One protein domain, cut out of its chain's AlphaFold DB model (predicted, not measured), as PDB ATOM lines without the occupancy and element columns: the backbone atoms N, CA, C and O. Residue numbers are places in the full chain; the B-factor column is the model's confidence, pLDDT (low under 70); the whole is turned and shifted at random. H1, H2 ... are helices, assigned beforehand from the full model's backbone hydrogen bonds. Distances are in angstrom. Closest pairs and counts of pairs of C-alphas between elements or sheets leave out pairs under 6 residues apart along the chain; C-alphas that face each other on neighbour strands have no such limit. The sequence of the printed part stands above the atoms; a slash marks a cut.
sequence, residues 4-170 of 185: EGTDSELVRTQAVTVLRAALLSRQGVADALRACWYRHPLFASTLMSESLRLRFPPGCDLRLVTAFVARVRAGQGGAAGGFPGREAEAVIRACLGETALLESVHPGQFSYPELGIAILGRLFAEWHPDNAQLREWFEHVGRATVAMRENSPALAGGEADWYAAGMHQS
ATOM      1  N   GLU A   4     123.338 202.599 240.909       52.81
ATOM      2  CA  GLU A   4     121.881 202.671 240.660       52.81
ATOM      3  C   GLU A   4     121.238 201.332 240.253       52.81
ATOM      4  O   GLU A   4     120.063 201.093 240.536       52.81
ATOM      5  N   GLY A   5     121.997 200.436 239.609       57.50
ATOM      6  CA  GLY A   5     121.480 199.147 239.131       57.50
ATOM      7  C   GLY A   5     121.103 198.187 240.265       57.50
ATOM      8  O   GLY A   5     120.030 197.586 240.231       57.50
ATOM      9  N   THR A   6     121.954 198.099 241.291       60.50
ATOM     10  CA  THR A   6     121.756 197.227 242.461       60.50
ATOM     11  C   THR A   6     120.623 197.729 243.363       60.50
ATOM     12  O   THR A   6     119.866 196.925 243.903       60.50
ATOM     13  N   ASP A   7     120.461 199.050 243.488       78.12
ATOM     14  CA  ASP A   7     119.399 199.658 244.299       78.12
ATOM     15  C   ASP A   7     118.012 199.462 243.655       78.12
ATOM     16  O   ASP A   7     117.062 199.006 244.291       78.12
ATOM     17  N   SER A   8     117.913 199.651 242.334       80.75
ATOM     18  CA  SER A   8     116.657 199.456 241.592       80.75
ATOM     19  C   SER A   8     116.174 197.999 241.599       80.75
ATOM     20  O   SER A   8     114.975 197.721 241.668       80.75
ATOM     21  N   GLU A   9     117.086 197.029 241.520       87.00
ATOM     22  CA  GLU A   9     116.736 195.607 241.612       87.00
ATOM     23  C   GLU A   9     116.221 195.226 243.006       87.00
ATOM     24  O   GLU A   9     115.204 194.530 243.123       87.00
ATOM     25  N   LEU A  10     116.859 195.745 244.058       88.44
ATOM     26  CA  LEU A  10     116.403 195.567 245.434       88.44
ATOM     27  C   LEU A  10     115.004 196.168 245.633       88.44
ATOM     28  O   LEU A  10     114.111 195.495 246.160       88.44
ATOM     29  N   VAL A  11     114.783 197.395 245.149       88.88
ATOM     30  CA  VAL A  11     113.494 198.096 245.219       88.88
ATOM     31  C   VAL A  11     112.376 197.282 244.560       88.88
ATOM     32  O   VAL A  11     111.307 197.130 245.164       88.88
ATOM     33  N   ARG A  12     112.628 196.723 243.368       91.88
ATOM     34  CA  ARG A  12     111.686 195.858 242.634       91.88
ATOM     35  C   ARG A  12     111.386 194.563 243.384       91.88
ATOM     36  O   ARG A  12     110.220 194.207 243.556       91.88
ATOM     37  N   THR A  13     112.425 193.893 243.874       92.50
ATOM     38  CA  THR A  13     112.315 192.606 244.581       92.50
ATOM     39  C   THR A  13     111.506 192.737 245.866       92.50
ATOM     40  O   THR A  13     110.625 191.918 246.151       92.50
ATOM     41  N   GLN A  14     111.756 193.798 246.631       92.25
ATOM     42  CA  GLN A  14     110.995 194.107 247.837       92.25
ATOM     43  C   GLN A  14     109.514 194.352 247.526       92.25
ATOM     44  O   GLN A  14     108.660 193.805 248.219       92.25
ATOM     45  N   ALA A  15     109.194 195.107 246.469       93.62
ATOM     46  CA  ALA A  15     107.805 195.388 246.103       93.62
ATOM     47  C   ALA A  15     107.016 194.107 245.773       93.62
ATOM     48  O   ALA A  15     105.895 193.922 246.248       93.62
ATOM     49  N   VAL A  16     107.626 193.184 245.022       95.50
ATOM     50  CA  VAL A  16     107.032 191.873 244.705       95.50
ATOM     51  C   VAL A  16     106.859 191.019 245.968       95.50
ATOM     52  O   VAL A  16     105.829 190.364 246.142       95.50
ATOM     53  N   THR A  17     107.834 191.058 246.877       94.94
ATOM     54  CA  THR A  17     107.788 190.318 248.148       94.94
ATOM     55  C   THR A  17     106.652 190.809 249.047       94.94
ATOM     56  O   THR A  17     105.870 189.995 249.546       94.94
ATOM     57  N   VAL A  18     106.516 192.129 249.206       94.94
ATOM     58  CA  VAL A  18     105.441 192.760 249.990       94.94
ATOM     59  C   VAL A  18     104.075 192.429 249.393       94.94
ATOM     60  O   VAL A  18     103.177 192.011 250.123       94.94
ATOM     61  N   LEU A  19     103.925 192.522 248.067       96.88
ATOM     62  CA  LEU A  19     102.675 192.159 247.398       96.88
ATOM     63  C   LEU A  19     102.289 190.700 247.645       96.88
ATOM     64  O   LEU A  19     101.140 190.418 247.986       96.88
ATOM     65  N   ARG A  20     103.234 189.764 247.534       96.12
ATOM     66  CA  ARG A  20     102.955 188.349 247.806       96.12
ATOM     67  C   ARG A  20     102.507 188.126 249.255       96.12
ATOM     68  O   ARG A  20     101.560 187.377 249.484       96.12
ATOM     69  N   ALA A  21     103.150 188.781 250.223       95.31
ATOM     70  CA  ALA A  21     102.769 188.692 251.634       95.31
ATOM     71  C   ALA A  21     101.364 189.273 251.898       95.31
ATOM     72  O   ALA A  21     100.567 188.666 252.619       95.31
ATOM     73  N   ALA A  22     101.031 190.400 251.266       96.12
ATOM     74  CA  ALA A  22      99.708 191.016 251.342       96.12
ATOM     75  C   ALA A  22      98.615 190.110 250.751       96.12
ATOM     76  O   ALA A  22      97.556 189.940 251.348       96.12
ATOM     77  N   LEU A  23      98.880 189.456 249.615       96.31
ATOM     78  CA  LEU A  23      97.934 188.518 248.995       96.31
ATOM     79  C   LEU A  23      97.700 187.267 249.855       96.31
ATOM     80  O   LEU A  23      96.564 186.814 249.977       96.31
ATOM     81  N   LEU A  24      98.748 186.744 250.497       95.38
ATOM     82  CA  LEU A  24      98.648 185.596 251.405       95.38
ATOM     83  C   LEU A  24      97.853 185.912 252.674       95.38
ATOM     84  O   LEU A  24      96.991 185.131 253.078       95.38
ATOM     85  N   SER A  25      98.147 187.051 253.301       94.56
ATOM     86  CA  SER A  25      97.461 187.509 254.518       94.56
ATOM     87  C   SER A  25      96.081 188.108 254.239       94.56
ATOM     88  O   SER A  25      95.265 188.219 255.153       94.56
ATOM     89  N   ARG A  26      95.813 188.472 252.977       93.38
ATOM     90  CA  ARG A  26      94.625 189.203 252.503       93.38
ATOM     91  C   ARG A  26      94.464 190.588 253.133       93.38
ATOM     92  O   ARG A  26      93.366 191.139 253.144       93.38
ATOM     93  N   GLN A  27      95.547 191.153 253.653       93.38
ATOM     94  CA  GLN A  27      95.572 192.458 254.305       93.38
ATOM     95  C   GLN A  27      96.462 193.412 253.510       93.38
ATOM     96  O   GLN A  27      97.466 192.997 252.938       93.38
ATOM     97  N   GLY A  28      96.069 194.686 253.425       91.75
ATOM     98  CA  GLY A  28      96.867 195.719 252.751       91.75
ATOM     99  C   GLY A  28      97.082 195.503 251.244       91.75
ATOM    100  O   GLY A  28      98.002 196.075 250.670       91.75
ATOM    101  N   VAL A  29      96.261 194.678 250.576       93.38
ATOM    102  CA  VAL A  29      96.461 194.314 249.157       93.38
ATOM    103  C   VAL A  29      96.461 195.537 248.239       93.38
ATOM    104  O   VAL A  29      97.291 195.616 247.340       93.38
ATOM    105  N   ALA A  30      95.563 196.502 248.459       91.31
ATOM    106  CA  ALA A  30      95.495 197.711 247.639       91.31
ATOM    107  C   ALA A  30      96.784 198.545 247.733       91.31
ATOM    108  O   ALA A  30      97.299 198.997 246.711       91.31
ATOM    109  N   ASP A  31      97.339 198.685 248.936       91.62
ATOM    110  CA  ASP A  31      98.566 199.450 249.166       91.62
ATOM    111  C   ASP A  31      99.790 198.713 248.635       91.62
ATOM    112  O   ASP A  31     100.645 199.316 247.991       91.62
ATOM    113  N   ALA A  32      99.842 197.390 248.801       95.06
ATOM    114  CA  ALA A  32     100.911 196.580 248.235       95.06
ATOM    115  C   ALA A  32     100.880 196.569 246.695       95.06
ATOM    116  O   ALA A  32     101.932 196.620 246.054       95.06
ATOM    117  N   LEU A  33      99.686 196.558 246.087       95.06
ATOM    118  CA  LEU A  33      99.519 196.740 244.643       95.06
ATOM    119  C   LEU A  33     100.003 198.125 244.218       95.06
ATOM    120  O   LEU A  33     100.753 198.221 243.248       95.06
ATOM    121  N   ARG A  34      99.631 199.183 244.947       93.38
ATOM    122  CA  ARG A  34     100.091 200.547 244.662       93.38
ATOM    123  C   ARG A  34     101.611 200.646 244.736       93.38
ATOM    124  O   ARG A  34     102.232 201.032 243.752       93.38
ATOM    125  N   ALA A  35     102.226 200.186 245.821       92.06
ATOM    126  CA  ALA A  35     103.680 200.142 245.945       92.06
ATOM    127  C   ALA A  35     104.329 199.367 244.783       92.06
ATOM    128  O   ALA A  35     105.328 199.815 244.220       92.06
ATOM    129  N   CYS A  36     103.734 198.245 244.361       94.56
ATOM    130  CA  CYS A  36     104.197 197.473 243.209       94.56
ATOM    131  C   CYS A  36     104.116 198.258 241.890       94.56
ATOM    132  O   CYS A  36     105.078 198.236 241.127       94.56
ATOM    133  N   TRP A  37     103.046 199.014 241.638       91.75
ATOM    134  CA  TRP A  37     102.938 199.873 240.451       91.75
ATOM    135  C   TRP A  37     104.021 200.951 240.395       91.75
ATOM    136  O   TRP A  37     104.620 201.161 239.344       91.75
ATOM    137  N   TYR A  38     104.309 201.612 241.514       90.44
ATOM    138  CA  TYR A  38     105.287 202.704 241.532       90.44
ATOM    139  C   TYR A  38     106.736 202.203 241.531       90.44
ATOM    140  O   TYR A  38     107.604 202.855 240.950       90.44
ATOM    141  N   ARG A  39     106.998 201.041 242.141       92.00
ATOM    142  CA  ARG A  39     108.348 200.471 242.297       92.00
ATOM    143  C   ARG A  39     108.692 199.417 241.250       92.00
ATOM    144  O   ARG A  39     109.865 199.159 241.019       92.00
ATOM    145  N   HIS A  40     107.716 198.793 240.605       93.00
ATOM    146  CA  HIS A  40     107.945 197.816 239.544       93.00
ATOM    147  C   HIS A  40     106.816 197.854 238.491       93.00
ATOM    148  O   HIS A  40     106.094 196.869 238.306       93.00
ATOM    149  N   PRO A  41     106.668 198.977 237.763       90.12
ATOM    150  CA  PRO A  41     105.522 199.227 236.884       90.12
ATOM    151  C   PRO A  41     105.356 198.171 235.787       90.12
ATOM    152  O   PRO A  41     104.229 197.786 235.464       90.12
ATOM    153  N   LEU A  42     106.465 197.662 235.235       91.25
ATOM    154  CA  LEU A  42     106.407 196.632 234.202       91.25
ATOM    155  C   LEU A  42     105.827 195.321 234.748       91.25
ATOM    156  O   LEU A  42     104.918 194.765 234.140       91.25
ATOM    157  N   PHE A  43     106.286 194.877 235.923       94.69
ATOM    158  CA  PHE A  43     105.745 193.688 236.583       94.69
ATOM    159  C   PHE A  43     104.272 193.873 236.945       94.69
ATOM    160  O   PHE A  43     103.480 192.968 236.708       94.69
ATOM    161  N   ALA A  44     103.873 195.037 237.465       94.75
ATOM    162  CA  ALA A  44     102.475 195.314 237.795       94.75
ATOM    163  C   ALA A  44     101.563 195.274 236.548       94.75
ATOM    164  O   ALA A  44     100.479 194.686 236.578       94.75
ATOM    165  N   SER A  45     102.043 195.813 235.423       91.94
ATOM    166  CA  SER A  45     101.342 195.769 234.130       91.94
ATOM    167  C   SER A  45     101.228 194.340 233.583       91.94
ATOM    168  O   SER A  45     100.164 193.936 233.096       91.94
ATOM    169  N   THR A  46     102.300 193.547 233.693       94.88
ATOM    170  CA  THR A  46     102.291 192.127 233.316       94.88
ATOM    171  C   THR A  46     101.368 191.325 234.228       94.88
ATOM    172  O   THR A  46     100.561 190.548 233.728       94.88
ATOM    173  N   LEU A  47     101.415 191.553 235.544       96.75
ATOM    174  CA  LEU A  47     100.538 190.911 236.520       96.75
ATOM    175  C   LEU A  47      99.071 191.152 236.168       96.75
ATOM    176  O   LEU A  47      98.286 190.205 236.168       96.75
ATOM    177  N   MET A  48      98.704 192.390 235.826       95.25
ATOM    178  CA  MET A  48      97.355 192.722 235.372       95.25
ATOM    179  C   MET A  48      96.981 191.955 234.104       95.25
ATOM    180  O   MET A  48      95.961 191.267 234.087       95.25
ATOM    181  N   SER A  49      97.813 192.035 233.068       93.19
ATOM    182  CA  SER A  49      97.519 191.420 231.769       93.19
ATOM    183  C   SER A  49      97.377 189.901 231.870       93.19
ATOM    184  O   SER A  49      96.391 189.339 231.397       93.19
ATOM    185  N   GLU A  50      98.315 189.238 232.545       95.44
ATOM    186  CA  GLU A  50      98.289 187.788 232.735       95.44
ATOM    187  C   GLU A  50      97.118 187.359 233.628       95.44
ATOM    188  O   GLU A  50      96.442 186.377 233.323       95.44
ATOM    189  N   SER A  51      96.800 188.113 234.691       96.00
ATOM    190  CA  SER A  51      95.705 187.735 235.605       96.00
ATOM    191  C   SER A  51      94.347 187.877 234.925       96.00
ATOM    192  O   SER A  51      93.452 187.055 235.126       96.00
ATOM    193  N   LEU A  52      94.195 188.887 234.067       95.38
ATOM    194  CA  LEU A  52      92.998 189.057 233.252       95.38
ATOM    195  C   LEU A  52      92.863 187.951 232.203       95.38
ATOM    196  O   LEU A  52      91.762 187.434 232.053       95.38
ATOM    197  N   ARG A  53      93.947 187.529 231.540       93.19
ATOM    198  CA  ARG A  53      93.918 186.397 230.589       93.19
ATOM    199  C   ARG A  53      93.604 185.066 231.263       93.19
ATOM    200  O   ARG A  53      92.904 184.242 230.683       93.19
ATOM    201  N   LEU A  54      94.074 184.869 232.497       92.69
ATOM    202  CA  LEU A  54      93.696 183.712 233.308       92.69
ATOM    203  C   LEU A  54      92.195 183.728 233.636       92.69
ATOM    204  O   LEU A  54      91.535 182.691 233.595       92.69
ATOM    205  N   ARG A  55      91.645 184.904 233.963       94.75
ATOM    206  CA  ARG A  55      90.233 185.070 234.337       94.75
ATOM    207  C   ARG A  55      89.280 185.023 233.141       94.75
ATOM    208  O   ARG A  55      88.172 184.503 233.272       94.75
ATOM    209  N   PHE A  56      89.693 185.593 232.017       95.00
ATOM    210  CA  PHE A  56      88.904 185.802 230.810       95.00
ATOM    211  C   PHE A  56      89.637 185.161 229.624       95.00
ATOM    212  O   PHE A  56      90.481 185.809 229.002       95.00
ATOM    213  N   PRO A  57      89.356 183.882 229.315       87.12
ATOM    214  CA  PRO A  57      90.022 183.206 228.210       87.12
ATOM    215  C   PRO A  57      89.674 183.866 226.863       87.12
ATOM    216  O   PRO A  57      88.627 184.516 226.748       87.12
ATOM    217  N   PRO A  58      90.507 183.682 225.822       84.44
ATOM    218  CA  PRO A  58      90.223 184.198 224.487       84.44
ATOM    219  C   PRO A  58      88.818 183.814 224.005       84.44
ATOM    220  O   PRO A  58      88.422 182.651 224.085       84.44
ATOM    221  N   GLY A  59      88.063 184.800 223.517       83.38
ATOM    222  CA  GLY A  59      86.688 184.603 223.051       83.38
ATOM    223  C   GLY A  59      85.634 184.463 224.158       83.38
ATOM    224  O   GLY A  59      84.519 184.031 223.864       83.38
ATOM    225  N   CYS A  60      85.947 184.799 225.418       88.75
ATOM    226  CA  CYS A  60      84.941 184.818 226.481       88.75
ATOM    227  C   CYS A  60      83.782 185.790 226.174       88.75
ATOM    228  O   CYS A  60      83.944 186.773 225.451       88.75
ATOM    229  N   ASP A  61      82.605 185.528 226.752       91.62
ATOM    230  CA  ASP A  61      81.463 186.439 226.635       91.62
ATOM    231  C   ASP A  61      81.802 187.796 227.277       91.62
ATOM    232  O   ASP A  61      82.066 187.875 228.480       91.62
ATOM    233  N   LEU A  62      81.741 188.875 226.488       87.44
ATOM    234  CA  LEU A  62      82.003 190.248 226.940       87.44
ATOM    235  C   LEU A  62      81.117 190.667 228.119       87.44
ATOM    236  O   LEU A  62      81.531 191.483 228.945       87.44
ATOM    237  N   ARG A  63      79.934 190.063 228.278       92.19
ATOM    238  CA  ARG A  63      79.070 190.294 229.445       92.19
ATOM    239  C   ARG A  63      79.754 189.922 230.759       92.19
ATOM    240  O   ARG A  63      79.446 190.526 231.786       92.19
ATOM    241  N   LEU A  64      80.691 188.970 230.752       94.69
ATOM    242  CA  LEU A  64      81.489 188.615 231.929       94.69
ATOM    243  C   LEU A  64      82.446 189.745 232.316       94.69
ATOM    244  O   LEU A  64      82.587 190.031 233.508       94.69
ATOM    245  N   VAL A  65      83.049 190.411 231.328       94.44
ATOM    246  CA  VAL A  65      83.914 191.580 231.538       94.44
ATOM    247  C   VAL A  65      83.092 192.740 232.092       94.44
ATOM    248  O   VAL A  65      83.422 193.267 233.153       94.44
ATOM    249  N   THR A  66      81.965 193.077 231.457       92.69
ATOM    250  CA  THR A  66      81.065 194.139 231.938       92.69
ATOM    251  C   THR A  66      80.563 193.855 233.360       92.69
ATOM    252  O   THR A  66      80.565 194.740 234.220       92.69
ATOM    253  N   ALA A  67      80.183 192.607 233.657       94.75
ATOM    254  CA  ALA A  67      79.758 192.212 234.998       94.75
ATOM    255  C   ALA A  67      80.895 192.318 236.024       94.75
ATOM    256  O   ALA A  67      80.653 192.688 237.174       94.75
ATOM    257  N   PHE A  68      82.130 191.996 235.636       96.25
ATOM    258  CA  PHE A  68      83.293 192.166 236.501       96.25
ATOM    259  C   PHE A  68      83.579 193.645 236.781       96.25
ATOM    260  O   PHE A  68      83.710 194.014 237.945       96.25
ATOM    261  N   VAL A  69      83.560 194.511 235.766       94.38
ATOM    262  CA  VAL A  69      83.707 195.971 235.928       94.38
ATOM    263  C   VAL A  69      82.645 196.538 236.871       94.38
ATOM    264  O   VAL A  69      82.955 197.352 237.743       94.38
ATOM    265  N   ALA A  70      81.399 196.069 236.770       92.81
ATOM    266  CA  ALA A  70      80.343 196.466 237.696       92.81
ATOM    267  C   ALA A  70      80.674 196.101 239.157       92.81
ATOM    268  O   ALA A  70      80.384 196.889 240.060       92.81
ATOM    269  N   ARG A  71      81.320 194.950 239.394       93.88
ATOM    270  CA  ARG A  71      81.785 194.534 240.728       93.88
ATOM    271  C   ARG A  71      83.015 195.305 241.199       93.88
ATOM    272  O   ARG A  71      83.082 195.621 242.384       93.88
ATOM    273  N   VAL A  72      83.945 195.645 240.300       93.25
ATOM    274  CA  VAL A  72      85.057 196.565 240.608       93.25
ATOM    275  C   VAL A  72      84.479 197.882 241.119       93.25
ATOM    276  O   VAL A  72      84.779 198.278 242.241       93.25
ATOM    277  N   ARG A  73      83.565 198.492 240.353       90.50
ATOM    278  CA  ARG A  73      82.881 199.739 240.719       90.50
ATOM    279  C   ARG A  73      82.169 199.640 242.066       90.50
ATOM    280  O   ARG A  73      82.316 200.537 242.887       90.50
ATOM    281  N   ALA A  74      81.408 198.570 242.294       88.38
ATOM    282  CA  ALA A  74      80.696 198.370 243.556       88.38
ATOM    283  C   ALA A  74      81.654 198.288 244.760       88.38
ATOM    284  O   ALA A  74      81.335 198.795 245.832       88.38
ATOM    285  N   GLY A  75      82.840 197.702 244.574       85.50
ATOM    286  CA  GLY A  75      83.870 197.611 245.610       85.50
ATOM    287  C   GLY A  75      84.552 198.936 245.965       85.50
ATOM    288  O   GLY A  75      85.198 199.000 247.002       85.50
ATOM    289  N   GLN A  76      84.409 199.989 245.152       83.50
ATOM    290  CA  GLN A  76      85.037 201.295 245.403       83.50
ATOM    291  C   GLN A  76      84.213 202.220 246.319       83.50
ATOM    292  O   GLN A  76      84.636 203.339 246.585       83.50
ATOM    293  N   GLY A  77      83.034 201.795 246.794       65.31
ATOM    294  CA  GLY A  77      82.282 202.494 247.852       65.31
ATOM    295  C   GLY A  77      81.763 203.906 247.526       65.31
ATOM    296  O   GLY A  77      81.202 204.558 248.402       65.31
ATOM    297  N   GLY A  78      81.926 204.397 246.296       56.22
ATOM    298  CA  GLY A  78      81.496 205.737 245.894       56.22
ATOM    299  C   GLY A  78      80.018 205.831 245.505       56.22
ATOM    300  O   GLY A  78      79.397 204.845 245.101       56.22
ATOM    301  N   ALA A  79      79.468 207.053 245.553       52.25
ATOM    302  CA  ALA A  79      78.192 207.382 244.919       52.25
ATOM    303  C   ALA A  79      78.187 206.899 243.458       52.25
ATOM    304  O   ALA A  79      79.217 206.948 242.777       52.25
ATOM    305  N   ALA A  80      77.037 206.416 242.979       49.97
ATOM    306  CA  ALA A  80      76.875 205.937 241.610       49.97
ATOM    307  C   ALA A  80      77.391 206.992 240.607       49.97
ATOM    308  O   ALA A  80      76.734 208.001 240.383       49.97
ATOM    309  N   GLY A  81      78.585 206.772 240.039       55.09
ATOM    310  CA  GLY A  81      79.206 207.677 239.062       55.09
ATOM    311  C   GLY A  81      80.700 207.978 239.249       55.09
ATOM    312  O   GLY A  81      81.309 208.461 238.306       55.09
ATOM    313  N   GLY A  82      81.309 207.678 240.405       74.38
ATOM    314  CA  GLY A  82      82.706 208.081 240.668       74.38
ATOM    315  C   GLY A  82      83.800 207.226 240.010       74.38
ATOM    316  O   GLY A  82      84.862 207.740 239.678       74.38
ATOM    317  N   PHE A  83      83.566 205.925 239.813       82.75
ATOM    318  CA  PHE A  83      84.563 205.037 239.208       82.75
ATOM    319  C   PHE A  83      84.463 205.058 237.672       82.75
ATOM    320  O   PHE A  83      83.365 204.803 237.155       82.75
ATOM    321  N   PRO A  84      85.577 205.272 236.945       87.12
ATOM    322  CA  PRO A  84      85.608 205.313 235.480       87.12
ATOM    323  C   PRO A  84      85.472 203.896 234.891       87.12
ATOM    324  O   PRO A  84      86.428 203.237 234.487       87.12
ATOM    325  N   GLY A  85      84.241 203.373 234.913       89.19
ATOM    326  CA  GLY A  85      83.944 201.995 234.519       89.19
ATOM    327  C   GLY A  85      84.181 201.720 233.034       89.19
ATOM    328  O   GLY A  85      84.595 200.621 232.681       89.19
ATOM    329  N   ARG A  86      83.968 202.716 232.167       88.44
ATOM    330  CA  ARG A  86      84.215 202.575 230.726       88.44
ATOM    331  C   ARG A  86      85.710 202.452 230.437       88.44
ATOM    332  O   ARG A  86      86.112 201.609 229.640       88.44
ATOM    333  N   GLU A  87      86.521 203.248 231.119       90.81
ATOM    334  CA  GLU A  87      87.980 203.224 231.063       90.81
ATOM    335  C   GLU A  87      88.506 201.887 231.594       90.81
ATOM    336  O   GLU A  87      89.343 201.258 230.950       90.81
ATOM    337  N   ALA A  88      87.960 201.400 232.713       91.56
ATOM    338  CA  ALA A  88      88.300 200.087 233.257       91.56
ATOM    339  C   ALA A  88      87.982 198.949 232.271       91.56
ATOM    340  O   ALA A  88      88.803 198.054 232.076       91.56
ATOM    341  N   GLU A  89      86.815 198.987 231.617       93.31
ATOM    342  CA  GLU A  89      86.455 198.006 230.588       93.31
ATOM    343  C   GLU A  89      87.415 198.061 229.395       93.31
ATOM    344  O   GLU A  89      87.877 197.018 228.931       93.31
ATOM    345  N   ALA A  90      87.768 199.262 228.932       91.56
ATOM    346  CA  ALA A  90      88.721 199.443 227.841       91.56
ATOM    347  C   ALA A  90      90.111 198.901 228.184       91.56
ATOM    348  O   ALA A  90      90.710 198.223 227.350       91.56
ATOM    349  N   VAL A  91      90.598 199.126 229.410       90.69
ATOM    350  CA  VAL A  91      91.865 198.549 229.891       90.69
ATOM    351  C   VAL A  91      91.806 197.027 229.884       90.69
ATOM    352  O   VAL A  91      92.717 196.386 229.360       90.69
ATOM    353  N   ILE A  92      90.736 196.433 230.424       93.50
ATOM    354  CA  ILE A  92      90.610 194.972 230.472       93.50
ATOM    355  C   ILE A  92      90.594 194.395 229.060       93.50
ATOM    356  O   ILE A  92      91.359 193.479 228.764       93.50
ATOM    357  N   ARG A  93      89.768 194.949 228.170       91.88
ATOM    358  CA  ARG A  93      89.669 194.491 226.778       91.88
ATOM    359  C   ARG A  93      90.991 194.649 226.031       91.88
ATOM    360  O   ARG A  93      91.397 193.721 225.336       91.88
ATOM    361  N   ALA A  94      91.725 195.735 226.262       89.50
ATOM    362  CA  ALA A  94      93.054 195.918 225.692       89.50
ATOM    363  C   ALA A  94      94.055 194.849 226.162       89.50
ATOM    364  O   ALA A  94      94.790 194.306 225.339       89.50
ATOM    365  N   CYS A  95      94.049 194.473 227.446       89.38
ATOM    366  CA  CYS A  95      94.867 193.360 227.953       89.38
ATOM    367  C   CYS A  95      94.527 192.015 227.282       89.38
ATOM    368  O   CYS A  95      95.405 191.156 227.123       89.38
ATOM    369  N   LEU A  96      93.273 191.850 226.855       89.75
ATOM    370  CA  LEU A  96      92.783 190.692 226.103       89.75
ATOM    371  C   LEU A  96      93.023 190.801 224.583       89.75
ATOM    372  O   LEU A  96      92.682 189.875 223.851       89.75
ATOM    373  N   GLY A  97      93.653 191.882 224.108       87.31
ATOM    374  CA  GLY A  97      94.004 192.102 222.699       87.31
ATOM    375  C   GLY A  97      92.997 192.942 221.905       87.31
ATOM    376  O   GLY A  97      93.215 193.199 220.724       87.31
ATOM    377  N   GLU A  98      91.920 193.413 222.532       88.62
ATOM    378  CA  GLU A  98      90.899 194.258 221.910       88.62
ATOM    379  C   GLU A  98      91.148 195.740 222.230       88.62
ATOM    380  O   GLU A  98      90.603 196.298 223.184       88.62
ATOM    381  N   THR A  99      91.977 196.405 221.426       86.38
ATOM    382  CA  THR A  99      92.408 197.794 221.681       86.38
ATOM    383  C   THR A  99      91.439 198.863 221.180       86.38
ATOM    384  O   THR A  99      91.531 200.003 221.623       86.38
ATOM    385  N   ALA A 100      90.476 198.519 220.319       86.50
ATOM    386  CA  ALA A 100      89.575 199.488 219.683       86.50
ATOM    387  C   ALA A 100      88.807 200.373 220.686       86.50
ATOM    388  O   ALA A 100      88.512 201.531 220.403       86.50
ATOM    389  N   LEU A 101      88.494 199.855 221.881       84.31
ATOM    390  CA  LEU A 101      87.770 200.632 222.888       84.31
ATOM    391  C   LEU A 101      88.638 201.732 223.524       84.31
ATOM    392  O   LEU A 101      88.080 202.754 223.931       84.31
ATOM    393  N   LEU A 102      89.970 201.567 223.562       82.62
ATOM    394  CA  LEU A 102      90.907 202.554 224.120       82.62
ATOM    395  C   LEU A 102      90.880 203.882 223.359       82.62
ATOM    396  O   LEU A 102      91.059 204.929 223.966       82.62
ATOM    397  N   GLU A 103      90.603 203.870 222.058       81.94
ATOM    398  CA  GLU A 103      90.511 205.103 221.260       81.94
ATOM    399  C   GLU A 103      89.307 205.972 221.660       81.94
ATOM    400  O   GLU A 103      89.243 207.155 221.333       81.94
ATOM    401  N   SER A 104      88.345 205.390 222.382       81.00
ATOM    402  CA  SER A 104      87.078 206.031 222.735       81.00
ATOM    403  C   SER A 104      86.975 206.488 224.194       81.00
ATOM    404  O   SER A 104      85.922 207.000 224.586       81.00
ATOM    405  N   VAL A 105      88.010 206.259 225.014       81.88
ATOM    406  CA  VAL A 105      88.002 206.634 226.440       81.88
ATOM    407  C   VAL A 105      88.595 208.019 226.659       81.88
ATOM    408  O   VAL A 105      89.450 208.468 225.898       81.88
ATOM    409  N   HIS A 106      88.137 208.715 227.701       74.19
ATOM    410  CA  HIS A 106      88.578 210.083 227.958       74.19
ATOM    411  C   HIS A 106      89.984 210.085 228.592       74.19
ATOM    412  O   HIS A 106      90.127 209.625 229.727       74.19
ATOM    413  N   PRO A 107      91.021 210.667 227.952       68.19
ATOM    414  CA  PRO A 107      92.397 210.603 228.460       68.19
ATOM    415  C   PRO A 107      92.549 211.191 229.869       68.19
ATOM    416  O   PRO A 107      93.271 210.656 230.701       68.19
ATOM    417  N   GLY A 108      91.801 212.257 230.175       66.69
ATOM    418  CA  GLY A 108      91.814 212.902 231.493       66.69
ATOM    419  C   GLY A 108      91.157 212.107 232.633       66.69
ATOM    420  O   GLY A 108      91.259 212.528 233.777       66.69
ATOM    421  N   GLN A 109      90.478 210.988 232.347       64.56
ATOM    422  CA  GLN A 109      89.934 210.075 233.371       64.56
ATOM    423  C   GLN A 109      90.776 208.798 233.518       64.56
ATOM    424  O   GLN A 109      90.478 207.931 234.340       64.56
ATOM    425  N   PHE A 110      91.842 208.680 232.729       66.62
ATOM    426  CA  PHE A 110      92.636 207.474 232.609       66.62
ATOM    427  C   PHE A 110      93.853 207.530 233.537       66.62
ATOM    428  O   PHE A 110      94.955 207.897 233.133       66.62
ATOM    429  N   SER A 111      93.667 207.143 234.800       77.00
ATOM    430  CA  SER A 111      94.800 206.787 235.661       77.00
ATOM    431  C   SER A 111      95.065 205.293 235.532       77.00
ATOM    432  O   SER A 111      94.413 204.479 236.187       77.00
ATOM    433  N   TYR A 112      96.004 204.926 234.656       74.88
ATOM    434  CA  TYR A 112      96.355 203.524 234.417       74.88
ATOM    435  C   TYR A 112      96.753 202.778 235.709       74.88
ATOM    436  O   TYR A 112      96.224 201.685 235.923       74.88
ATOM    437  N   PRO A 113      97.566 203.357 236.623       83.38
ATOM    438  CA  PRO A 113      97.883 202.704 237.892       83.38
ATOM    439  C   PRO A 113      96.654 202.502 238.788       83.38
ATOM    440  O   PRO A 113      96.434 201.393 239.261       83.38
ATOM    441  N   GLU A 114      95.814 203.521 238.996       86.88
ATOM    442  CA  GLU A 114      94.665 203.403 239.915       86.88
ATOM    443  C   GLU A 114      93.572 202.474 239.367       86.88
ATOM    444  O   GLU A 114      92.991 201.685 240.116       86.88
ATOM    445  N   LEU A 115      93.346 202.481 238.047       89.75
ATOM    446  CA  LEU A 115      92.503 201.486 237.381       89.75
ATOM    447  C   LEU A 115      93.059 200.073 237.575       89.75
ATOM    448  O   LEU A 115      92.317 199.169 237.962       89.75
ATOM    449  N   GLY A 116      94.363 199.889 237.352       91.69
ATOM    450  CA  GLY A 116      95.036 198.608 237.530       91.69
ATOM    451  C   GLY A 116      94.967 198.096 238.968       91.69
ATOM    452  O   GLY A 116      94.681 196.917 239.180       91.69
ATOM    453  N   ILE A 117      95.150 198.972 239.961       92.75
ATOM    454  CA  ILE A 117      95.014 198.651 241.391       92.75
ATOM    455  C   ILE A 117      93.585 198.207 241.707       92.75
ATOM    456  O   ILE A 117      93.402 197.166 242.337       92.75
ATOM    457  N   ALA A 118      92.568 198.940 241.247       93.06
ATOM    458  CA  ALA A 118      91.170 198.584 241.493       93.06
ATOM    459  C   ALA A 118      90.785 197.246 240.833       93.06
ATOM    460  O   ALA A 118      90.123 196.407 241.454       93.06
ATOM    461  N   ILE A 119      91.230 197.022 239.592       95.44
ATOM    462  CA  ILE A 119      90.993 195.788 238.829       95.44
ATOM    463  C   ILE A 119      91.669 194.593 239.508       95.44
ATOM    464  O   ILE A 119      90.996 193.603 239.806       95.44
ATOM    465  N   LEU A 120      92.972 194.683 239.789       96.19
ATOM    466  CA  LEU A 120      93.726 193.615 240.448       96.19
ATOM    467  C   LEU A 120      93.228 193.369 241.871       96.19
ATOM    468  O   LEU A 120      93.056 192.218 242.264       96.19
ATOM    469  N   GLY A 121      92.929 194.430 242.622       94.81
ATOM    470  CA  GLY A 121      92.374 194.331 243.968       94.81
ATOM    471  C   GLY A 121      91.059 193.557 243.976       94.81
ATOM    472  O   GLY A 121      90.879 192.648 244.786       94.81
ATOM    473  N   ARG A 122      90.161 193.833 243.021       95.94
ATOM    474  CA  ARG A 122      88.924 193.056 242.876       95.94
ATOM    475  C   ARG A 122      89.189 191.620 242.432       95.94
ATOM    476  O   ARG A 122      88.518 190.713 242.918       95.94
ATOM    477  N   LEU A 123      90.137 191.410 241.520       96.12
ATOM    478  CA  LEU A 123      90.495 190.082 241.031       96.12
ATOM    479  C   LEU A 123      90.998 189.203 242.178       96.12
ATOM    480  O   LEU A 123      90.472 188.110 242.350       96.12
ATOM    481  N   PHE A 124      91.919 189.691 243.009       94.81
ATOM    482  CA  PHE A 124      92.448 188.954 244.162       94.81
ATOM    483  C   PHE A 124      91.488 188.876 245.357       94.81
ATOM    484  O   PHE A 124      91.633 188.011 246.216       94.81
ATOM    485  N   ALA A 125      90.470 189.734 245.411       93.44
ATOM    486  CA  ALA A 125      89.355 189.556 246.340       93.44
ATOM    487  C   ALA A 125      88.385 188.439 245.899       93.44
ATOM    488  O   ALA A 125      87.634 187.917 246.717       93.44
ATOM    489  N   GLU A 126      88.350 188.082 244.608       94.62
ATOM    490  CA  GLU A 126      87.552 186.957 244.090       94.62
ATOM    491  C   GLU A 126      88.376 185.665 244.011       94.62
ATOM    492  O   GLU A 126      87.891 184.581 244.342       94.62
ATOM    493  N   TRP A 127      89.628 185.782 243.579       91.19
ATOM    494  CA  TRP A 127      90.595 184.707 243.456       91.19
ATOM    495  C   TRP A 127      91.507 184.737 244.674       91.19
ATOM    496  O   TRP A 127      92.332 185.632 244.806       91.19
ATOM    497  N   HIS A 128      91.341 183.758 245.561       89.75
ATOM    498  CA  HIS A 128      92.099 183.627 246.803       89.75
ATOM    499  C   HIS A 128      93.164 182.530 246.669       89.75
ATOM    500  O   HIS A 128      92.972 181.445 247.226       89.75
ATOM    501  N   PRO A 129      94.240 182.755 245.896       91.44
ATOM    502  CA  PRO A 129      95.247 181.734 245.677       91.44
ATOM    503  C   PRO A 129      95.950 181.372 246.987       91.44
ATOM    504  O   PRO A 129      96.221 182.231 247.831       91.44
ATOM    505  N   ASP A 130      96.259 180.091 247.150       94.25
ATOM    506  CA  ASP A 130      97.138 179.639 248.221       94.25
ATOM    507  C   ASP A 130      98.611 179.991 247.928       94.25
ATOM    508  O   ASP A 130      98.965 180.591 246.910       94.25
ATOM    509  N   ASN A 131      99.506 179.623 248.845       94.88
ATOM    510  CA  ASN A 131     100.928 179.925 248.711       94.88
ATOM    511  C   ASN A 131     101.617 179.222 247.537       94.88
ATOM    512  O   ASN A 131     102.524 179.805 246.935       94.88
ATOM    513  N   ALA A 132     101.216 177.993 247.210       96.81
ATOM    514  CA  ALA A 132     101.787 177.279 246.076       96.81
ATOM    515  C   ALA A 132     101.355 177.952 244.768       96.81
ATOM    516  O   ALA A 132     102.210 178.305 243.955       96.81
ATOM    517  N   GLN A 133     100.058 178.245 244.645       95.94
ATOM    518  CA  GLN A 133      99.472 178.947 243.505       95.94
ATOM    519  C   GLN A 133     100.079 180.340 243.318       95.94
ATOM    520  O   GLN A 133     100.453 180.695 242.204       95.94
ATOM    521  N   LEU A 134     100.237 181.127 244.390       95.19
ATOM    522  CA  LEU A 134     100.859 182.455 244.303       95.19
ATOM    523  C   LEU A 134     102.315 182.393 243.862       95.19
ATOM    524  O   LEU A 134     102.741 183.233 243.073       95.19
ATOM    525  N   ARG A 135     103.088 181.424 244.365       95.38
ATOM    526  CA  ARG A 135     104.487 181.257 243.963       95.38
ATOM    527  C   ARG A 135     104.584 180.934 242.473       95.38
ATOM    528  O   ARG A 135     105.290 181.638 241.758       95.38
ATOM    529  N   GLU A 136     103.843 179.931 242.010       96.62
ATOM    530  CA  GLU A 136     103.818 179.542 240.595       96.62
ATOM    531  C   GLU A 136     103.357 180.699 239.702       96.62
ATOM    532  O   GLU A 136     103.954 180.968 238.656       96.62
ATOM    533  N   TRP A 137     102.338 181.436 240.147       96.69
ATOM    534  CA  TRP A 137     101.818 182.589 239.426       96.69
ATOM    535  C   TRP A 137     102.838 183.725 239.317       96.69
ATOM    536  O   TRP A 137     103.037 184.278 238.239       96.69
ATOM    537  N   PHE A 138     103.532 184.058 240.405       96.88
ATOM    538  CA  PHE A 138     104.537 185.123 240.407       96.88
ATOM    539  C   PHE A 138     105.774 184.742 239.587       96.88
ATOM    540  O   PHE A 138     106.342 185.599 238.914       96.88
ATOM    541  N   GLU A 139     106.162 183.465 239.580       96.62
ATOM    542  CA  GLU A 139     107.207 182.958 238.686       96.62
ATOM    543  C   GLU A 139     106.795 183.074 237.211       96.62
ATOM    544  O   GLU A 139     107.600 183.497 236.376       96.62
ATOM    545  N   HIS A 140     105.542 182.740 236.879       97.19
ATOM    546  CA  HIS A 140     104.990 182.925 235.532       97.19
ATOM    547  C   HIS A 140     105.003 184.394 235.109       97.19
ATOM    548  O   HIS A 140     105.562 184.723 234.062       97.19
ATOM    549  N   VAL A 141     104.472 185.283 235.948       97.19
ATOM    550  CA  VAL A 141     104.460 186.732 235.697       97.19
ATOM    551  C   VAL A 141     105.882 187.280 235.577       97.19
ATOM    552  O   VAL A 141     106.140 188.104 234.702       97.19
ATOM    553  N   GLY A 142     106.831 186.796 236.382       95.88
ATOM    554  CA  GLY A 142     108.244 187.160 236.276       95.88
ATOM    555  C   GLY A 142     108.833 186.814 234.906       95.88
ATOM    556  O   GLY A 142     109.404 187.684 234.246       95.88
ATOM    557  N   ARG A 143     108.620 185.583 234.420       96.00
ATOM    558  CA  ARG A 143     109.045 185.173 233.066       96.00
ATOM    559  C   ARG A 143     108.363 185.999 231.975       96.00
ATOM    560  O   ARG A 143     109.030 186.456 231.048       96.00
ATOM    561  N   ALA A 144     107.058 186.236 232.099       94.62
ATOM    562  CA  ALA A 144     106.305 187.056 231.155       94.62
ATOM    563  C   ALA A 144     106.781 188.520 231.148       94.62
ATOM    564  O   ALA A 144     106.812 189.145 230.094       94.62
ATOM    565  N   THR A 145     107.217 189.054 232.294       93.88
ATOM    566  CA  THR A 145     107.760 190.418 232.416       93.88
ATOM    567  C   THR A 145     109.077 190.546 231.651       93.88
ATOM    568  O   THR A 145     109.277 191.525 230.930       93.88
ATOM    569  N   VAL A 146     109.956 189.542 231.760       91.94
ATOM    570  CA  VAL A 146     111.207 189.471 230.984       91.94
ATOM    571  C   VAL A 146     110.899 189.409 229.488       91.94
ATOM    572  O   VAL A 146     111.376 190.257 228.737       91.94
ATOM    573  N   ALA A 147     110.014 188.502 229.068       90.62
ATOM    574  CA  ALA A 147     109.618 188.389 227.664       90.62
ATOM    575  C   ALA A 147     108.977 189.683 227.130       90.62
ATOM    576  O   ALA A 147     109.225 190.085 225.995       90.62
ATOM    577  N   MET A 148     108.164 190.371 227.937       87.12
ATOM    578  CA  MET A 148     107.545 191.643 227.556       87.12
ATOM    579  C   MET A 148     108.588 192.749 227.371       87.12
ATOM    580  O   MET A 148     108.489 193.533 226.430       87.12
ATOM    581  N   ARG A 149     109.621 192.783 228.220       87.12
ATOM    582  CA  ARG A 149     110.751 193.711 228.086       87.12
ATOM    583  C   ARG A 149     111.548 193.463 226.806       87.12
ATOM    584  O   ARG A 149     111.871 194.415 226.103       87.12
ATOM    585  N   GLU A 150     111.851 192.203 226.510       87.44
ATOM    586  CA  GLU A 150     112.641 191.808 225.337       87.44
ATOM    587  C   GLU A 150     111.897 192.086 224.024       87.44
ATOM    588  O   GLU A 150     112.478 192.610 223.075       87.44
ATOM    589  N   ASN A 151     110.592 191.803 223.987       84.56
ATOM    590  CA  ASN A 151     109.762 191.982 222.793       84.56
ATOM    591  C   ASN A 151     109.292 193.427 222.580       84.56
ATOM    592  O   ASN A 151     108.696 193.741 221.550       84.56
ATOM    593  N   SER A 152     109.495 194.319 223.549       82.00
ATOM    594  CA  SER A 152     109.068 195.718 223.453       82.00
ATOM    595  C   SER A 152     110.104 196.655 224.076       82.00
ATOM    596  O   SER A 152     109.902 197.156 225.184       82.00
ATOM    597  N   PRO A 153     111.193 196.970 223.345       77.62
ATOM    598  CA  PRO A 153     112.264 197.845 223.831       77.62
ATOM    599  C   PRO A 153     111.784 199.224 224.310       77.62
ATOM    600  O   PRO A 153     112.357 199.792 225.236       77.62
ATOM    601  N   ALA A 154     110.694 199.745 223.734       80.88
ATOM    602  CA  ALA A 154     110.073 200.998 224.170       80.88
ATOM    603  C   ALA A 154     109.607 200.963 225.641       80.88
ATOM    604  O   ALA A 154     109.669 201.981 226.327       80.88
ATOM    605  N   LEU A 155     109.198 199.796 226.155       77.81
ATOM    606  CA  LEU A 155     108.803 199.629 227.558       77.81
ATOM    607  C   LEU A 155     110.005 199.692 228.507       77.81
ATOM    608  O   LEU A 155     109.865 200.160 229.634       77.81
ATOM    609  N   ALA A 156     111.186 199.255 228.058       75.62
ATOM    610  CA  ALA A 156     112.415 199.396 228.834       75.62
ATOM    611  C   ALA A 156     112.827 200.872 228.966       75.62
ATOM    612  O   ALA A 156     113.214 201.297 230.052       75.62
ATOM    613  N   GLY A 157     112.678 201.656 227.889       79.62
ATOM    614  CA  GLY A 157     112.867 203.111 227.922       79.62
ATOM    615  C   GLY A 157     111.887 203.799 228.874       79.62
ATOM    616  O   GLY A 157     112.309 204.541 229.753       79.62
ATOM    617  N   GLY A 158     110.597 203.458 228.788       82.06
ATOM    618  CA  GLY A 158     109.579 204.010 229.686       82.06
ATOM    619  C   GLY A 158     109.797 203.671 231.168       82.06
ATOM    620  O   GLY A 158     109.576 204.522 232.024       82.06
ATOM    621  N   GLU A 159     110.264 202.458 231.501       82.44
ATOM    622  CA  GLU A 159     110.618 202.114 232.890       82.44
ATOM    623  C   GLU A 159     111.846 202.905 233.374       82.44
ATOM    624  O   GLU A 159     111.875 203.337 234.526       82.44
ATOM    625  N   ALA A 160     112.839 203.137 232.510       83.50
ATOM    626  CA  ALA A 160     113.993 203.964 232.857       83.50
ATOM    627  C   ALA A 160     113.583 205.421 233.130       83.50
ATOM    628  O   ALA A 160     113.969 205.974 234.160       83.50
ATOM    629  N   ASP A 161     112.735 206.005 232.278       85.06
ATOM    630  CA  ASP A 161     112.195 207.358 232.467       85.06
ATOM    631  C   ASP A 161     111.369 207.463 233.759       85.06
ATOM    632  O   ASP A 161     111.482 208.437 234.505       85.06
ATOM    633  N   TRP A 162     110.586 206.427 234.077       86.62
ATOM    634  CA  TRP A 162     109.815 206.329 235.320       86.62
ATOM    635  C   TRP A 162     110.707 206.385 236.565       86.62
ATOM    636  O   TRP A 162     110.402 207.080 237.540       86.62
ATOM    637  N   TYR A 163     111.828 205.662 236.537       85.81
ATOM    638  CA  TYR A 163     112.813 205.671 237.614       85.81
ATOM    639  C   TYR A 163     113.562 207.002 237.701       85.81
ATOM    640  O   TYR A 163     113.691 207.537 238.802       85.81
ATOM    641  N   ALA A 164     113.981 207.560 236.562       85.69
ATOM    642  CA  ALA A 164     114.657 208.855 236.486       85.69
ATOM    643  C   ALA A 164     113.778 210.006 237.004       85.69
ATOM    644  O   ALA A 164     114.279 210.936 237.633       85.69
ATOM    645  N   ALA A 165     112.459 209.914 236.816       85.62
ATOM    646  CA  ALA A 165     111.484 210.850 237.373       85.62
ATOM    647  C   ALA A 165     111.243 210.677 238.890       85.62
ATOM    648  O   ALA A 165     110.426 211.393 239.465       85.62
ATOM    649  N   GLY A 166     111.911 209.725 239.553       85.25
ATOM    650  CA  GLY A 166     111.793 209.503 240.998       85.25
ATOM    651  C   GLY A 166     110.475 208.856 241.434       85.25
ATOM    652  O   GLY A 166     110.172 208.819 242.624       85.25
ATOM    653  N   MET A 167     109.685 208.303 240.508       87.31
ATOM    654  CA  MET A 167     108.356 207.754 240.821       87.31
ATOM    655  C   MET A 167     108.403 206.596 241.827       87.31
ATOM    656  O   MET A 167     107.499 206.446 242.644       87.31
ATOM    657  N   HIS A 168     109.487 205.821 241.827       84.31
ATOM    658  CA  HIS A 168     109.734 204.742 242.789       84.31
ATOM    659  C   HIS A 168     109.963 205.233 244.234       84.31
ATOM    660  O   HIS A 168     109.888 204.426 245.158       84.31
ATOM    661  N   GLN A 169     110.213 206.533 244.426       84.38
ATOM    662  CA  GLN A 169     110.371 207.210 245.723       84.38
ATOM    663  C   GLN A 169     109.161 208.089 246.072       84.38
ATOM    664  O   GLN A 169     109.164 208.780 247.089       84.38
ATOM    665  N   SER A 170     108.127 208.095 245.225       84.31
ATOM    666  CA  SER A 170     106.895 208.841 245.473       84.31
ATOM    667  C   SER A 170     106.274 208.448 246.824       84.31
ATOM    668  O   SER A 170     106.372 207.283 247.210       84.31
TER     669      SER A 170
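AT A GLANCE: This is residues 4 to 170 of the 185 residues of an uncharacterized protein of Actinobacteria bacterium (UniProt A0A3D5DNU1). H3 and H7 cross as a core, with the hairpin of H1 and H2 and the long helix H8 packed round it towards one end of the longest axis, and with H4, H5 and the little H6 towards the other end. H1 and H8 make a V whose corner lies where H1 ends and H8 begins, and H9 turns off at the far end of H8. The printed part has 167 residues with nine named helices, H1 to H9 in chain order, and no named strand; the class is all helix. It is compact, with a radius of gyration of the C-alphas of 15.7 A, and rounded, with spans of 44 by 35 by 32 A.

IN THESE COORDINATES: Find C-alpha 4 at (121.881, 202.671, 240.660); from there H1, residues 4 to 25 and the longest helix by residues, runs 31.9 A to C-alpha 25 at (97.461, 187.509, 254.518). Next comes H2, residues 29 to 39, 15.0 A long, and after one residue H3, residues 41 to 55, 21.0 A. Read on to H4, residues 62 to 75, 20.2 A, and to H5, residues 85 to 95, 15.4 A. H6 is a short helix of residues 100 to 104, 7.6 A. H7, residues 112 to 126, runs 21.1 A, and H8, residues 131 to 151, runs 29.9 A. Last, H9 takes residues 153 to 164, 16.9 A, and ends at C-alpha 164 at (114.657, 208.855, 236.486).

HOW THE PARTS SIT: Begin at H3, the hub, which touches five helices. With residues 45 to 51 alone it touches H7, at a steep tilt of 42 degrees, the same way; the closest C-alphas, of Met 48 and Leu 120, are 6.3 A apart. Look next at H8, which with residues 141 to 148 alone touches H3 at a steep tilt of 62 degrees, opposite ways; C-alphas 43 and 145 are closest, at 5.7 A. H3 touches H2 with residues 43 to 45 alone, where the C-alphas of Trp 37 and Ala 44 come closest, at 5.3 A. H2 also touches H7, closest at C-alphas 33 and 117, 5.9 A apart. H1 and H2 form a helical hairpin at a shallow tilt of 12 degrees, opposite ways; the closest C-alphas, of Leu 19 and Ala 32, are 4.8 A apart. H1 and H8 are close but not clearly touching, with the C-alphas of Leu 24 and Asn 131 closest at 6.7 A. H3 and H9 only just touch, with 3 pairs of C-alphas within 8 A, closest at Leu 42 and Glu 159, 7.0 A. Towards the other end, H5 stands about perpendicular to H3, at 89 degrees, and touches its residues 48 to 53 alone; C-alphas 49 and 95 are 5.0 A apart, the closest pair. H4 touches H7 with residues 69 to 75 alone, about perpendicular at 86 degrees, closest at C-alphas 72 and 122, 5.7 A. H4 and H5 touch as well, at Val 69 and Gly 85, whose C-alphas are closest at 6.2 A. H6 touches H5, with C-alphas 90 and 101 closest at 5.2 A. Among the pairs that are apart are H1 and H4, and H6 and H9. In H1, H2, H3, H4, H5, H7, H8 and H9 every O i to N i+4 pair is within hydrogen-bond range; in H6 it is 0 of 1, with 1 of 2 O i to N i+3 pairs within range.

THE WHOLE: The two C-alphas farthest apart are those of Glu 4 and Arg 63, at 46.0 A. The printed part has no cut, and no link between its helices is long. Look in the B-factor column for low confidence: pLDDT is under 70 at residues 4 to 6, 77 to 81 and 107 to 110, while the mean of the printed part is 88.0.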